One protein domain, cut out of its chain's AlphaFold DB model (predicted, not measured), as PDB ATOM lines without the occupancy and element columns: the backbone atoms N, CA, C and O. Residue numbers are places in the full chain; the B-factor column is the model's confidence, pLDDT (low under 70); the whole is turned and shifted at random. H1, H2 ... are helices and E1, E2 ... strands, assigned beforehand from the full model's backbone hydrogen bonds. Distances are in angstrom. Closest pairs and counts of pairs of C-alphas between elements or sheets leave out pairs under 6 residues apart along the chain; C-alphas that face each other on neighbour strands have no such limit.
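This is residues 48 to 157 of the 425 residues of the protein "Hypothetical protein" of Skeletonema marinoi (UniProt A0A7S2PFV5). The domain has little regular structure: loops surround one small antiparallel sheet, order E1 - E2 - E3 - E4, which H1 and H3 only graze and H2 is off. The 110 printed residues include H1 E1 E2 E3 H2 E4 H3 in chain order, 36 residues in named elements, class mixed. The whole is compact, radius of gyration of the C-alphas 13.4 A, spanning 35 by 31 by 23 A.

H1, residues 51 to 56, only grazes the sheet. E1, 65 to 67, E2, 80 to 83, and E3, 89 to 93, form a meander, antiparallel neighbours in turn; N 66 and O 81 are 2.9 A apart, N 80 and O 92 2.8 A. H2, 100 to 108, is not on the sheet. E4, 135 to 139, is antiparallel to E3, N 91 and O 138 2.8 A apart. H3, 148 to 151, only grazes the sheet; the closest C-alphas of E4 and H3, Met 136 and Leu 150, are 7.5 A apart. O i to N i+4 pairs are within hydrogen-bond range throughout H1 and 4 of 5 in H2; H3 is too short.

H1 begins at C-alpha 51 (33.520, 35.669, 40.084); H3 ends at C-alpha 151 (57.878, 40.969, 44.198). E3 is 13.6 A long, H2 13.5 A.

The printed part has no cut. Links E1 to E2 and H2 to E4 are long. Residues 59 to 63 and 70 to 77 have pLDDT under 70.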
ATOM      1  N   ASN A  48      34.099  32.911  45.382       84.25
ATOM      2  CA  ASN A  48      32.787  33.281  44.850       84.25
ATOM      3  C   ASN A  48      32.518  34.793  44.914       84.25
ATOM      4  O   ASN A  48      31.757  35.309  44.098       84.25
ATOM      5  N   GLU A  49      33.166  35.521  45.826       82.94
ATOM      6  CA  GLU A  49      33.038  36.979  45.941       82.94
ATOM      7  C   GLU A  49      33.659  37.726  44.754       82.94
ATOM      8  O   GLU A  49      33.417  38.920  44.570       82.94
ATOM      9  N   PHE A  50      34.469  37.037  43.946       84.62
ATOM     10  CA  PHE A  50      35.252  37.645  42.872       84.62
ATOM     11  C   PHE A  50      34.815  37.222  41.481       84.62
ATOM     12  O   PHE A  50      35.201  37.874  40.514       84.62
ATOM     13  N   ALA A  51      33.989  36.181  41.367       84.56
ATOM     14  CA  ALA A  51      33.520  35.669  40.084       84.56
ATOM     15  C   ALA A  51      32.831  36.764  39.246       84.56
ATOM     16  O   ALA A  51      33.078  36.888  38.047       84.56
ATOM     17  N   TYR A  52      32.037  37.629  39.888       86.75
ATOM     18  CA  TYR A  52      31.395  38.761  39.216       86.75
ATOM     19  C   TYR A  52      32.405  39.798  38.703       86.75
ATOM     20  O   TYR A  52      32.320  40.248  37.557       86.75
ATOM     21  N   ASP A  53      33.377  40.176  39.538       85.62
ATOM     22  CA  ASP A  53      34.417  41.137  39.157       85.62
ATOM     23  C   ASP A  53      35.293  40.572  38.030       85.62
ATOM     24  O   ASP A  53      35.652  41.287  37.090       85.62
ATOM     25  N   GLU A  54      35.571  39.269  38.079       84.69
ATOM     26  CA  GLU A  54      36.285  38.556  37.036       84.69
ATOM     27  C   GLU A  54      35.558  38.631  35.689       84.69
ATOM     28  O   GLU A  54      36.179  38.955  34.670       84.69
ATOM     29  N   GLU A  55      34.266  38.309  35.675       84.06
ATOM     30  CA  GLU A  55      33.487  38.184  34.446       84.06
ATOM     31  C   GLU A  55      33.136  39.548  33.839       84.06
ATOM     32  O   GLU A  55      33.141  39.710  32.614       84.06
ATOM     33  N   LYS A  56      32.812  40.534  34.686       82.12
ATOM     34  CA  LYS A  56      32.203  41.800  34.251       82.12
ATOM     35  C   LYS A  56      33.128  43.010  34.333       82.12
ATOM     36  O   LYS A  56      32.887  43.980  33.619       82.12
ATOM     37  N   ARG A  57      34.153  42.995  35.193       81.75
ATOM     38  CA  ARG A  57      34.980  44.187  35.472       81.75
ATOM     39  C   ARG A  57      36.425  44.068  35.005       81.75
ATOM     40  O   ARG A  57      37.052  45.081  34.701       81.75
ATOM     41  N   LEU A  58      36.952  42.852  34.885       78.56
ATOM     42  CA  LEU A  58      38.243  42.613  34.245       78.56
ATOM     43  C   LEU A  58      38.095  42.518  32.717       78.56
ATOM     44  O   LEU A  58      37.402  41.651  32.193       78.56
ATOM     45  N   GLY A  59      38.804  43.384  31.985       69.56
ATOM     46  CA  GLY A  59      38.806  43.379  30.518       69.56
ATOM     47  C   GLY A  59      39.413  42.112  29.887       69.56
ATOM     48  O   GLY A  59      40.128  41.344  30.534       69.56
ATOM     49  N   ARG A  60      39.165  41.914  28.580       58.22
ATOM     50  CA  ARG A  60      39.564  40.701  27.830       58.22
ATOM     51  C   ARG A  60      41.046  40.644  27.418       58.22
ATOM     52  O   ARG A  60      41.559  39.547  27.227       58.22
ATOM     53  N   ALA A  61      41.748  41.779  27.324       46.09
ATOM     54  CA  ALA A  61      43.212  41.859  27.198       46.09
ATOM     55  C   ALA A  61      43.705  43.313  27.344       46.09
ATOM     56  O   ALA A  61      43.087  44.232  26.816       46.09
ATOM     57  N   ASN A  62      44.851  43.527  28.003       44.47
ATOM     58  CA  ASN A  62      45.563  44.812  28.145       44.47
ATOM     59  C   ASN A  62      44.845  45.932  28.934       44.47
ATOM     60  O   ASN A  62      45.384  47.034  29.032       44.47
ATOM     61  N   GLY A  63      43.701  45.629  29.552       55.66
ATOM     62  CA  GLY A  63      43.041  46.408  30.613       55.66
ATOM     63  C   GLY A  63      43.091  45.665  31.952       55.66
ATOM     64  O   GLY A  63      42.100  45.579  32.662       55.66
ATOM     65  N   ASN A  64      44.237  45.039  32.237       77.69
ATOM     66  CA  ASN A  64      44.429  43.928  33.178       77.69
ATOM     67  C   ASN A  64      44.321  44.286  34.670       77.69
ATOM     68  O   ASN A  64      44.848  43.557  35.510       77.69
ATOM     69  N   THR A  65      43.701  45.403  35.030       85.25
ATOM     70  CA  THR A  65      43.532  45.759  36.436       85.25
ATOM     71  C   THR A  65      42.221  46.479  36.663       85.25
ATOM     72  O   THR A  65      41.908  47.437  35.961       85.25
ATOM     73  N   TYR A  66      41.491  46.026  37.672       85.56
ATOM     74  CA  TYR A  66      40.278  46.639  38.177       85.56
ATOM     75  C   TYR A  66      40.510  47.064  39.632       85.56
ATOM     76  O   TYR A  66      40.991  46.270  40.437       85.56
ATOM     77  N   GLN A  67      40.203  48.314  39.977       85.75
ATOM     78  CA  GLN A  67      40.247  48.779  41.365       85.75
ATOM     79  C   GLN A  67      38.902  48.456  42.025       85.75
ATOM     80  O   GLN A  67      37.884  49.034  41.649       85.75
ATOM     81  N   ARG A  68      38.897  47.521  42.982       83.00
ATOM     82  CA  ARG A  68      37.694  47.082  43.708       83.00
ATOM     83  C   ARG A  68      37.287  48.081  44.782       83.00
ATOM     84  O   ARG A  68      36.101  48.354  44.942       83.00
ATOM     85  N   ARG A  69      38.264  48.610  45.526       77.81
ATOM     86  CA  ARG A  69      38.045  49.594  46.595       77.81
ATOM     87  C   ARG A  69      38.968  50.802  46.407       77.81
ATOM     88  O   ARG A  69      40.152  50.598  46.129       77.81
ATOM     89  N   PRO A  70      38.461  52.039  46.558       69.88
ATOM     90  CA  PRO A  70      39.309  53.226  46.630       69.88
ATOM     91  C   PRO A  70      40.310  53.096  47.789       69.88
ATOM     92  O   PRO A  70      39.985  52.508  48.819       69.88
ATOM     93  N   GLY A  71      41.536  53.596  47.606       65.44
ATOM     94  CA  GLY A  71      42.605  53.492  48.610       65.44
ATOM     95  C   GLY A  71      42.438  54.447  49.797       65.44
ATOM     96  O   GLY A  71      41.697  55.424  49.714       65.44
ATOM     97  N   ILE A  72      43.171  54.170  50.879       65.38
ATOM     98  CA  ILE A  72      43.254  55.010  52.087       65.38
ATOM     99  C   ILE A  72      44.125  56.244  51.792       65.38
ATOM    100  O   ILE A  72      45.024  56.200  50.945       65.38
ATOM    101  N   GLU A  73      43.867  57.363  52.470       62.84
ATOM    102  CA  GLU A  73      44.672  58.579  52.339       62.84
ATOM    103  C   GLU A  73      46.145  58.310  52.705       62.84
ATOM    104  O   GLU A  73      46.435  57.684  53.720       62.84
ATOM    105  N   ASN A  74      47.092  58.725  51.856       57.47
ATOM    106  CA  ASN A  74      48.534  58.430  51.934       57.47
ATOM    107  C   ASN A  74      48.958  56.963  51.698       57.47
ATOM    108  O   ASN A  74      50.148  56.695  51.524       57.47
ATOM    109  N   VAL A  75      48.014  56.025  51.571       60.19
ATOM    110  CA  VAL A  75      48.248  54.627  51.165       60.19
ATOM    111  C   VAL A  75      47.478  54.367  49.874       60.19
ATOM    112  O   VAL A  75      46.395  53.785  49.836       60.19
ATOM    113  N   HIS A  76      48.007  54.896  48.777       58.19
ATOM    114  CA  HIS A  76      47.240  54.964  47.540       58.19
ATOM    115  C   HIS A  76      47.602  53.850  46.580       58.19
ATOM    116  O   HIS A  76      48.561  53.996  45.828       58.19
ATOM    117  N   ASP A  77      46.794  52.795  46.640       66.88
ATOM    118  CA  ASP A  77      46.195  52.016  45.552       66.88
ATOM    119  C   ASP A  77      45.390  50.923  46.282       66.88
ATOM    120  O   ASP A  77      45.997  50.028  46.846       66.88
ATOM    121  N   GLY A  78      44.065  51.061  46.429       78.06
ATOM    122  CA  GLY A  78      43.273  50.205  47.333       78.06
ATOM    123  C   GLY A  78      43.243  48.723  46.938       78.06
ATOM    124  O   GLY A  78      44.141  48.203  46.281       78.06
ATOM    125  N   GLN A  79      42.182  48.007  47.297       89.88
ATOM    126  CA  GLN A  79      42.055  46.625  46.845       89.88
ATOM    127  C   GLN A  79      41.917  46.589  45.319       89.88
ATOM    128  O   GLN A  79      40.972  47.150  44.756       89.88
ATOM    129  N   ILE A  80      42.842  45.917  44.641       90.06
ATOM    130  CA  ILE A  80      42.856  45.784  43.188       90.06
ATOM    131  C   ILE A  80      42.834  44.320  42.778       90.06
ATOM    132  O   ILE A  80      43.412  43.446  43.419       90.06
ATOM    133  N   MET A  81      42.187  44.066  41.654       92.19
ATOM    134  CA  MET A  81      42.138  42.775  40.999       92.19
ATOM    135  C   MET A  81      42.950  42.856  39.713       92.19
ATOM    136  O   MET A  81      42.707  43.732  38.883       92.19
ATOM    137  N   VAL A  82      43.918  41.963  39.531       91.06
ATOM    138  CA  VAL A  82      44.833  41.971  38.385       91.06
ATOM    139  C   VAL A  82      44.650  40.694  37.576       91.06
ATOM    140  O   VAL A  82      44.894  39.604  38.087       91.06
ATOM    141  N   ARG A  83      44.290  40.819  36.292       90.81
ATOM    142  CA  ARG A  83      44.265  39.681  35.361       90.81
ATOM    143  C   ARG A  83      45.663  39.438  34.795       90.81
ATOM    144  O   ARG A  83      46.257  40.296  34.136       90.81
ATOM    145  N   LEU A  84      46.194  38.252  35.040       87.62
ATOM    146  CA  LEU A  84      47.479  37.769  34.553       87.62
ATOM    147  C   LEU A  84      47.286  36.908  33.289       87.62
ATOM    148  O   LEU A  84      46.214  36.857  32.682       87.62
ATOM    149  N   LYS A  85      48.370  36.285  32.815       84.06
ATOM    150  CA  LYS A  85      48.320  35.371  31.664       84.06
ATOM    151  C   LYS A  85      47.560  34.087  32.025       84.06
ATOM    152  O   LYS A  85      47.392  33.780  33.197       84.06
ATOM    153  N   LYS A  86      47.138  33.328  31.004       84.81
ATOM    154  CA  LYS A  86      46.441  32.033  31.155       84.81
ATOM    155  C   LYS A  86      45.145  32.110  31.986       84.81
ATOM    156  O   LYS A  86      44.831  31.189  32.718       84.81
ATOM    157  N   LYS A  87      44.405  33.221  31.892       85.56
ATOM    158  CA  LYS A  87      43.189  33.503  32.687       85.56
ATOM    159  C   LYS A  87      43.396  33.602  34.209       85.56
ATOM    160  O   LYS A  87      42.435  33.958  34.878       85.56
ATOM    161  N   ARG A  88      44.616  33.424  34.734       90.44
ATOM    162  CA  ARG A  88      44.932  33.648  36.152       90.44
ATOM    163  C   ARG A  88      44.586  35.074  36.562       90.44
ATOM    164  O   ARG A  88      44.845  36.012  35.805       90.44
ATOM    165  N   TYR A  89      44.067  35.260  37.763       92.00
ATOM    166  CA  TYR A  89      43.908  36.571  38.371       92.00
ATOM    167  C   TYR A  89      44.325  36.536  39.835       92.00
ATOM    168  O   TYR A  89      44.274  35.499  40.489       92.00
ATOM    169  N   ILE A  90      44.749  37.692  40.328       93.56
ATOM    170  CA  ILE A  90      45.098  37.889  41.732       93.56
ATOM    171  C   ILE A  90      44.331  39.073  42.294       93.56
ATOM    172  O   ILE A  90      43.965  39.994  41.554       93.56
ATOM    173  N   ILE A  91      44.138  39.072  43.603       93.75
ATOM    174  CA  ILE A  91      43.568  40.185  44.350       93.75
ATOM    175  C   ILE A  91      44.593  40.615  45.372       93.75
ATOM    176  O   ILE A  91      45.047  39.807  46.181       93.75
ATOM    177  N   ILE A  92      44.970  41.884  45.306       93.62
ATOM    178  CA  ILE A  92      45.983  42.454  46.182       93.62
ATOM    179  C   ILE A  92      45.461  43.733  46.824       93.62
ATOM    180  O   ILE A  92      44.673  44.460  46.217       93.62
ATOM    181  N   ASP A  93      45.895  44.002  48.047       92.44
ATOM    182  CA  ASP A  93      45.492  45.176  48.813       92.44
ATOM    183  C   ASP A  93      46.733  45.836  49.422       92.44
ATOM    184  O   ASP A  93      47.477  45.204  50.173       92.44
ATOM    185  N   TYR A  94      46.991  47.093  49.055       91.25
ATOM    186  CA  TYR A  94      48.092  47.874  49.630       91.25
ATOM    187  C   TYR A  94      47.706  48.540  50.957       91.25
ATOM    188  O   TYR A  94      48.594  49.000  51.670       91.25
ATOM    189  N   GLY A  95      46.407  48.631  51.268       88.44
ATOM    190  CA  GLY A  95      45.888  49.246  52.490       88.44
ATOM    191  C   GLY A  95      45.717  48.270  53.650       88.44
ATOM    192  O   GLY A  95      45.603  48.709  54.793       88.44
ATOM    193  N   TYR A  96      45.711  46.963  53.380       90.44
ATOM    194  CA  TYR A  96      45.600  45.951  54.423       90.44
ATOM    195  C   TYR A  96      46.915  45.828  55.200       90.44
ATOM    196  O   TYR A  96      47.958  45.522  54.621       90.44
ATOM    197  N   ILE A  97      46.853  46.043  56.516       92.00
ATOM    198  CA  ILE A  97      47.976  45.842  57.435       92.00
ATOM    199  C   ILE A  97      47.797  44.466  58.094       92.00
ATOM    200  O   ILE A  97      46.856  44.312  58.877       92.00
ATOM    201  N   PRO A  98      48.666  43.480  57.798       93.50
ATOM    202  CA  PRO A  98      48.560  42.139  58.364       93.50
ATOM    203  C   PRO A  98      48.602  42.127  59.890       93.50
ATOM    204  O   PRO A  98      49.465  42.760  60.504       93.50
ATOM    205  N   LYS A  99      47.709  41.346  60.491       95.25
ATOM    206  CA  LYS A  99      47.703  41.015  61.918       95.25
ATOM    207  C   LYS A  99      48.423  39.683  62.162       95.25
ATOM    208  O   LYS A  99      48.575  38.898  61.224       95.25
ATOM    209  N   PRO A 100      48.859  39.382  63.399       94.12
ATOM    210  CA  PRO A 100      49.532  38.118  63.714       94.12
ATOM    211  C   PRO A 100      48.762  36.865  63.261       94.12
ATOM    212  O   PRO A 100      49.358  35.931  62.728       94.12
ATOM    213  N   GLU A 101      47.438  36.863  63.406       94.50
ATOM    214  CA  GLU A 101      46.553  35.773  62.985       94.50
ATOM    215  C   GLU A 101      46.524  35.545  61.463       94.50
ATOM    216  O   GLU A 101      46.350  34.412  61.009       94.50
ATOM    217  N   ASP A 102      46.762  36.584  60.659       95.06
ATOM    218  CA  ASP A 102      46.721  36.484  59.198       95.06
ATOM    219  C   ASP A 102      47.883  35.647  58.650       95.06
ATOM    220  O   ASP A 102      47.733  34.953  57.644       95.06
ATOM    221  N   TYR A 103      49.034  35.654  59.327       94.56
ATOM    222  CA  TYR A 103      50.185  34.834  58.941       94.56
ATOM    223  C   TYR A 103      49.893  33.341  59.090       94.56
ATOM    224  O   TYR A 103      50.304  32.549  58.242       94.56
ATOM    225  N   ALA A 104      49.132  32.947  60.116       93.62
ATOM    226  CA  ALA A 104      48.691  31.562  60.265       93.62
ATOM    227  C   ALA A 104      47.784  31.141  59.096       93.62
ATOM    228  O   ALA A 104      47.941  30.046  58.558       93.62
ATOM    229  N   ILE A 105      46.897  32.035  58.647       93.62
ATOM    230  CA  ILE A 105      46.023  31.807  57.487       93.62
ATOM    231  C   ILE A 105      46.842  31.710  56.194       93.62
ATOM    232  O   ILE A 105      46.631  30.788  55.405       93.62
ATOM    233  N   SER A 106      47.799  32.619  55.979       94.50
ATOM    234  CA  SER A 106      48.676  32.596  54.801       94.50
ATOM    235  C   SER A 106      49.534  31.331  54.742       94.50
ATOM    236  O   SER A 106      49.768  30.813  53.658       94.50
ATOM    237  N   ASN A 107      49.964  30.802  55.889       93.38
ATOM    238  CA  ASN A 107      50.703  29.541  55.950       93.38
ATOM    239  C   ASN A 107      49.810  28.323  55.667       93.38
ATOM    240  O   ASN A 107      50.291  27.316  55.153       93.38
ATOM    241  N   ALA A 108      48.518  28.407  55.993       94.50
ATOM    242  CA  ALA A 108      47.554  27.334  55.768       94.50
ATOM    243  C   ALA A 108      46.949  27.330  54.349       94.50
ATOM    244  O   ALA A 108      46.400  26.314  53.928       94.50
ATOM    245  N   SER A 109      47.024  28.442  53.606       94.00
ATOM    246  CA  SER A 109      46.389  28.598  52.293       94.00
ATOM    247  C   SER A 109      47.365  29.108  51.239       94.00
ATOM    248  O   SER A 109      47.780  30.262  51.271       94.00
ATOM    249  N   ALA A 110      47.634  28.288  50.219       93.94
ATOM    250  CA  ALA A 110      48.489  28.672  49.092       93.94
ATOM    251  C   ALA A 110      47.924  29.845  48.260       93.94
ATOM    252  O   ALA A 110      48.665  30.509  47.542       93.94
ATOM    253  N   HIS A 111      46.617  30.113  48.353       94.50
ATOM    254  CA  HIS A 111      45.953  31.200  47.625       94.50
ATOM    255  C   HIS A 111      46.193  32.584  48.247       94.50
ATOM    256  O   HIS A 111      45.889  33.593  47.612       94.50
ATOM    257  N   ILE A 112      46.707  32.643  49.476       95.12
ATOM    258  CA  ILE A 112      46.955  33.877  50.224       95.12
ATOM    259  C   ILE A 112      48.460  34.001  50.436       95.12
ATOM    260  O   ILE A 112      49.135  33.039  50.789       95.12
ATOM    261  N   SER A 113      49.005  35.197  50.229       95.81
ATOM    262  CA  SER A 113      50.418  35.461  50.501       95.81
ATOM    263  C   SER A 113      50.591  36.814  51.162       95.81
ATOM    264  O   SER A 113      50.085  37.829  50.675       95.81
ATOM    265  N   ILE A 114      51.345  36.821  52.258       96.25
ATOM    266  CA  ILE A 114      51.739  38.021  52.991       96.25
ATOM    267  C   ILE A 114      53.262  38.163  52.876       96.25
ATOM    268  O   ILE A 114      53.993  37.545  53.652       96.25
ATOM    269  N   PRO A 115      53.769  38.927  51.892       95.12
ATOM    270  CA  PRO A 115      55.197  39.197  51.790       95.12
ATOM    271  C   PRO A 115      55.718  39.982  53.000       95.12
ATOM    272  O   PRO A 115      54.976  40.720  53.653       95.12
ATOM    273  N   GLU A 116      57.021  39.879  53.260       93.81
ATOM    274  CA  GLU A 116      57.683  40.696  54.277       93.81
ATOM    275  C   GLU A 116      57.470  42.192  53.988       93.81
ATOM    276  O   GLU A 116      57.639  42.653  52.858       93.81
ATOM    277  N   GLY A 117      57.046  42.946  55.005       93.50
ATOM    278  CA  GLY A 117      56.764  44.376  54.879       93.50
ATOM    279  C   GLY A 117      55.421  44.724  54.225       93.50
ATOM    280  O   GLY A 117      55.174  45.903  53.960       93.50
ATOM    281  N   ALA A 118      54.533  43.759  53.966       93.25
ATOM    282  CA  ALA A 118      53.234  44.041  53.358       93.25
ATOM    283  C   ALA A 118      52.395  45.045  54.174       93.25
ATOM    284  O   ALA A 118      52.338  44.990  55.402       93.25
ATOM    285  N   GLY A 119      51.782  46.010  53.483       89.69
ATOM    286  CA  GLY A 119      50.996  47.089  54.097       89.69
ATOM    287  C   GLY A 119      51.821  48.176  54.804       89.69
ATOM    288  O   GLY A 119      51.263  49.196  55.202       89.69
ATOM    289  N   GLN A 120      53.140  48.000  54.957       92.06
ATOM    290  CA  GLN A 120      53.993  48.885  55.767       92.06
ATOM    291  C   GLN A 120      55.199  49.434  54.995       92.06
ATOM    292  O   GLN A 120      55.543  50.613  55.105       92.06
ATOM    293  N   GLN A 121      55.855  48.591  54.198       93.94
ATOM    294  CA  GLN A 121      57.065  48.951  53.475       93.94
ATOM    295  C   GLN A 121      56.750  49.962  52.374       93.94
ATOM    296  O   GLN A 121      55.858  49.764  51.543       93.94
ATOM    297  N   ARG A 122      57.520  51.052  52.346       93.69
ATOM    298  CA  ARG A 122      57.392  52.099  51.330       93.69
ATOM    299  C   ARG A 122      57.814  51.604  49.949       93.69
ATOM    300  O   ARG A 122      58.638  50.705  49.803       93.69
ATOM    301  N   CYS A 123      57.248  52.235  48.933       94.00
ATOM    302  CA  CYS A 123      57.566  52.019  47.534       94.00
ATOM    303  C   CYS A 123      59.070  52.192  47.291       94.00
ATOM    304  O   CYS A 123      59.658  53.202  47.664       94.00
ATOM    305  N   ALA A 124      59.672  51.239  46.582       95.69
ATOM    306  CA  ALA A 124      61.082  51.256  46.204       95.69
ATOM    307  C   ALA A 124      61.430  52.371  45.197       95.69
ATOM    308  O   ALA A 124      62.599  52.606  44.896       95.69
ATOM    309  N   THR A 125      60.428  53.065  44.646       95.62
ATOM    310  CA  THR A 125      60.675  54.275  43.853       95.62
ATOM    311  C   THR A 125      61.127  55.397  44.777       95.62
ATOM    312  O   THR A 125      60.413  55.744  45.717       95.62
ATOM    313  N   LYS A 126      62.283  55.990  44.467       96.06
ATOM    314  CA  LYS A 126      62.821  57.141  45.193       96.06
ATOM    315  C   LYS A 126      61.753  58.233  45.332       96.06
ATOM    316  O   LYS A 126      61.046  58.527  44.369       96.06
ATOM    317  N   ASP A 127      61.630  58.785  46.535       93.50
ATOM    318  CA  ASP A 127      60.712  59.880  46.872       93.50
ATOM    319  C   ASP A 127      59.209  59.541  46.730       93.50
ATOM    320  O   ASP A 127      58.358  60.426  46.788       93.50
ATOM    321  N   CYS A 128      58.842  58.261  46.581       92.38
ATOM    322  CA  CYS A 128      57.443  57.835  46.566       92.38
ATOM    323  C   CYS A 128      56.958  57.512  47.995       92.38
ATOM    324  O   CYS A 128      57.440  56.549  48.594       92.38
ATOM    325  N   PRO A 129      55.977  58.249  48.553       91.88
ATOM    326  CA  PRO A 129      55.544  58.056  49.940       91.88
ATOM    327  C   PRO A 129      54.601  56.859  50.144       91.88
ATOM    328  O   PRO A 129      54.233  56.561  51.274       91.88
ATOM    329  N   ARG A 130      54.180  56.190  49.065       91.88
ATOM    330  CA  ARG A 130      53.136  55.152  49.087       91.88
ATOM    331  C   ARG A 130      53.686  53.799  49.530       91.88
ATOM    332  O   ARG A 130      54.883  53.553  49.410       91.88
ATOM    333  N   VAL A 131      52.805  52.892  49.946       91.62
ATOM    334  CA  VAL A 131      53.156  51.493  50.240       91.62
ATOM    335  C   VAL A 131      53.566  50.765  48.957       91.62
ATOM    336  O   VAL A 131      52.918  50.882  47.917       91.62
ATOM    337  N   GLY A 132      54.684  50.049  49.025       92.62
ATOM    338  CA  GLY A 132      55.286  49.310  47.918       92.62
ATOM    339  C   GLY A 132      54.938  47.830  47.881       92.62
ATOM    340  O   GLY A 132      54.997  47.221  46.817       92.62
ATOM    341  N   VAL A 133      54.591  47.256  49.029       94.06
ATOM    342  CA  VAL A 133      54.379  45.817  49.183       94.06
ATOM    343  C   VAL A 133      52.922  45.571  49.575       94.06
ATOM    344  O   VAL A 133      52.528  45.950  50.680       94.06
ATOM    345  N   PRO A 134      52.097  44.993  48.687       94.12
ATOM    346  CA  PRO A 134      50.713  44.675  49.002       94.12
ATOM    347  C   PRO A 134      50.573  43.283  49.618       94.12
ATOM    348  O   PRO A 134      51.432  42.417  49.454       94.12
ATOM    349  N   VAL A 135      49.431  43.050  50.255       94.44
ATOM    350  CA  VAL A 135      48.986  41.723  50.685       94.44
ATOM    351  C   VAL A 135      48.249  41.049  49.535       94.44
ATOM    352  O   VAL A 135      47.390  41.677  48.915       94.44
ATOM    353  N   MET A 136      48.559  39.783  49.233       95.31
ATOM    354  CA  MET A 136      47.789  38.983  48.280       95.31
ATOM    355  C   MET A 136      46.650  38.277  49.006       95.31
ATOM    356  O   MET A 136      46.873  37.323  49.746       95.31
ATOM    357  N   LEU A 137      45.432  38.742  48.757       94.38
ATOM    358  CA  LEU A 137      44.212  38.224  49.373       94.38
ATOM    359  C   LEU A 137      43.673  36.985  48.656       94.38
ATOM    360  O   LEU A 137      42.943  36.200  49.249       94.38
ATOM    361  N   TYR A 138      43.985  36.834  47.367       95.00
ATOM    362  CA  TYR A 138      43.597  35.663  46.592       95.00
ATOM    363  C   TYR A 138      44.449  35.517  45.329       95.00
ATOM    364  O   TYR A 138      44.742  36.509  44.654       95.00
ATOM    365  N   ASP A 139      44.764  34.278  44.970       94.69
ATOM    366  CA  ASP A 139      45.356  33.883  43.697       94.69
ATOM    367  C   ASP A 139      44.537  32.753  43.092       94.69
ATOM    368  O   ASP A 139      44.362  31.717  43.724       94.69
ATOM    369  N   SER A 140      44.042  32.917  41.870       93.75
ATOM    370  CA  SER A 140      43.280  31.854  41.216       93.75
ATOM    371  C   SER A 140      44.145  30.645  40.835       93.75
ATOM    372  O   SER A 140      43.598  29.590  40.546       93.75
ATOM    373  N   GLU A 141      45.472  30.804  40.767       94.25
ATOM    374  CA  GLU A 141      46.411  29.748  40.374       94.25
ATOM    375  C   GLU A 141      47.727  29.879  41.171       94.25
ATOM    376  O   GLU A 141      48.717  30.417  40.659       94.25
ATOM    377  N   PRO A 142      47.754  29.424  42.439       94.12
ATOM    378  CA  PRO A 142      48.899  29.610  43.334       94.12
ATOM    379  C   PRO A 142      50.112  28.740  42.972       94.12
ATOM    380  O   PRO A 142      51.215  28.990  43.451       94.12
ATOM    381  N   SER A 143      49.928  27.734  42.111       92.88
ATOM    382  CA  SER A 143      51.011  26.900  41.575       92.88
ATOM    383  C   SER A 143      51.946  27.682  40.635       92.88
ATOM    384  O   SER A 143      53.109  27.323  40.446       92.88
ATOM    385  N   GLU A 144      51.453  28.775  40.048       91.50
ATOM    386  CA  GLU A 144      52.198  29.605  39.110       91.50
ATOM    387  C   GLU A 144      53.075  30.637  39.828       91.50
ATOM    388  O   GLU A 144      52.717  31.216  40.856       91.50
ATOM    389  N   ALA A 145      54.198  30.984  39.196       89.44
ATOM    390  CA  ALA A 145      55.170  31.942  39.719       89.44
ATOM    391  C   ALA A 145      54.543  33.236  40.268       89.44
ATOM    392  O   ALA A 145      53.682  33.850  39.629       89.44
ATOM    393  N   MET A 146      55.042  33.700  41.415       89.88
ATOM    394  CA  MET A 146      54.539  34.891  42.098       89.88
ATOM    395  C   MET A 146      54.527  36.127  41.184       89.88
ATOM    396  O   MET A 146      55.493  36.435  40.468       89.88
ATOM    397  N   SER A 147      53.427  36.875  41.228       89.75
ATOM    398  CA  SER A 147      53.235  38.073  40.413       89.75
ATOM    399  C   SER A 147      54.302  39.148  40.668       89.75
ATOM    400  O   SER A 147      54.771  39.344  41.789       89.75
ATOM    401  N   LEU A 148      54.657  39.906  39.624       89.00
ATOM    402  CA  LEU A 148      55.561  41.060  39.747       89.00
ATOM    403  C   LEU A 148      55.006  42.147  40.676       89.00
ATOM    404  O   LEU A 148      55.788  42.885  41.262       89.00
ATOM    405  N   TYR A 149      53.679  42.222  40.820       89.94
ATOM    406  CA  TYR A 149      53.024  43.161  41.733       89.94
ATOM    407  C   TYR A 149      53.337  42.878  43.211       89.94
ATOM    408  O   TYR A 149      53.268  43.796  44.015       89.94
ATOM    409  N   LEU A 150      53.718  41.642  43.555       91.75
ATOM    410  CA  LEU A 150      54.100  41.250  44.917       91.75
ATOM    411  C   LEU A 150      55.614  41.348  45.132       91.75
ATOM    412  O   LEU A 150      56.068  41.784  46.180       91.75
ATOM    413  N   ARG A 151      56.405  40.996  44.111       91.06
ATOM    414  CA  ARG A 151      57.878  40.969  44.198       91.06
ATOM    415  C   ARG A 151      58.556  42.324  44.003       91.06
ATOM    416  O   ARG A 151      59.729  42.469  44.325       91.06
ATOM    417  N   GLY A 152      57.877  43.285  43.379       88.62
ATOM    418  CA  GLY A 152      58.514  44.516  42.911       88.62
ATOM    419  C   GLY A 152      58.845  45.528  44.007       88.62
ATOM    420  O   GLY A 152      59.673  46.404  43.768       88.62
ATOM    421  N   GLY A 153      58.182  45.456  45.166       93.75
ATOM    422  CA  GLY A 153      58.244  46.517  46.178       93.75
ATOM    423  C   GLY A 153      57.767  47.874  45.646       93.75
ATOM    424  O   GLY A 153      58.189  48.920  46.132       93.75
ATOM    425  N   LEU A 154      56.931  47.886  44.604       94.06
ATOM    426  CA  LEU A 154      56.417  49.093  43.966       94.06
ATOM    427  C   LEU A 154      54.928  49.254  44.273       94.06
ATOM    428  O   LEU A 154      54.150  48.312  44.110       94.06
ATOM    429  N   CYS A 155      54.517  50.482  44.608       92.50
ATOM    430  CA  CYS A 155      53.093  50.818  44.624       92.50
ATOM    431  C   CYS A 155      52.493  50.552  43.238       92.50
ATOM    432  O   CYS A 155      53.205  50.586  42.222       92.50
ATOM    433  N   PHE A 156      51.190  50.304  43.165       90.69
ATOM    434  CA  PHE A 156      50.555  49.912  41.911       90.69
ATOM    435  C   PHE A 156      50.722  50.975  40.813       90.69
ATOM    436  O   PHE A 156      50.991  50.630  39.660       90.69
ATOM    437  N   SER A 157      50.698  52.260  41.162       90.25
ATOM    438  CA  SER A 157      50.965  53.365  40.238       90.25
ATOM    439  C   SER A 157      52.388  53.327  39.653       90.25
ATOM    440  O   SER A 157      52.557  53.400  38.430       90.25
TER     441      SER A 157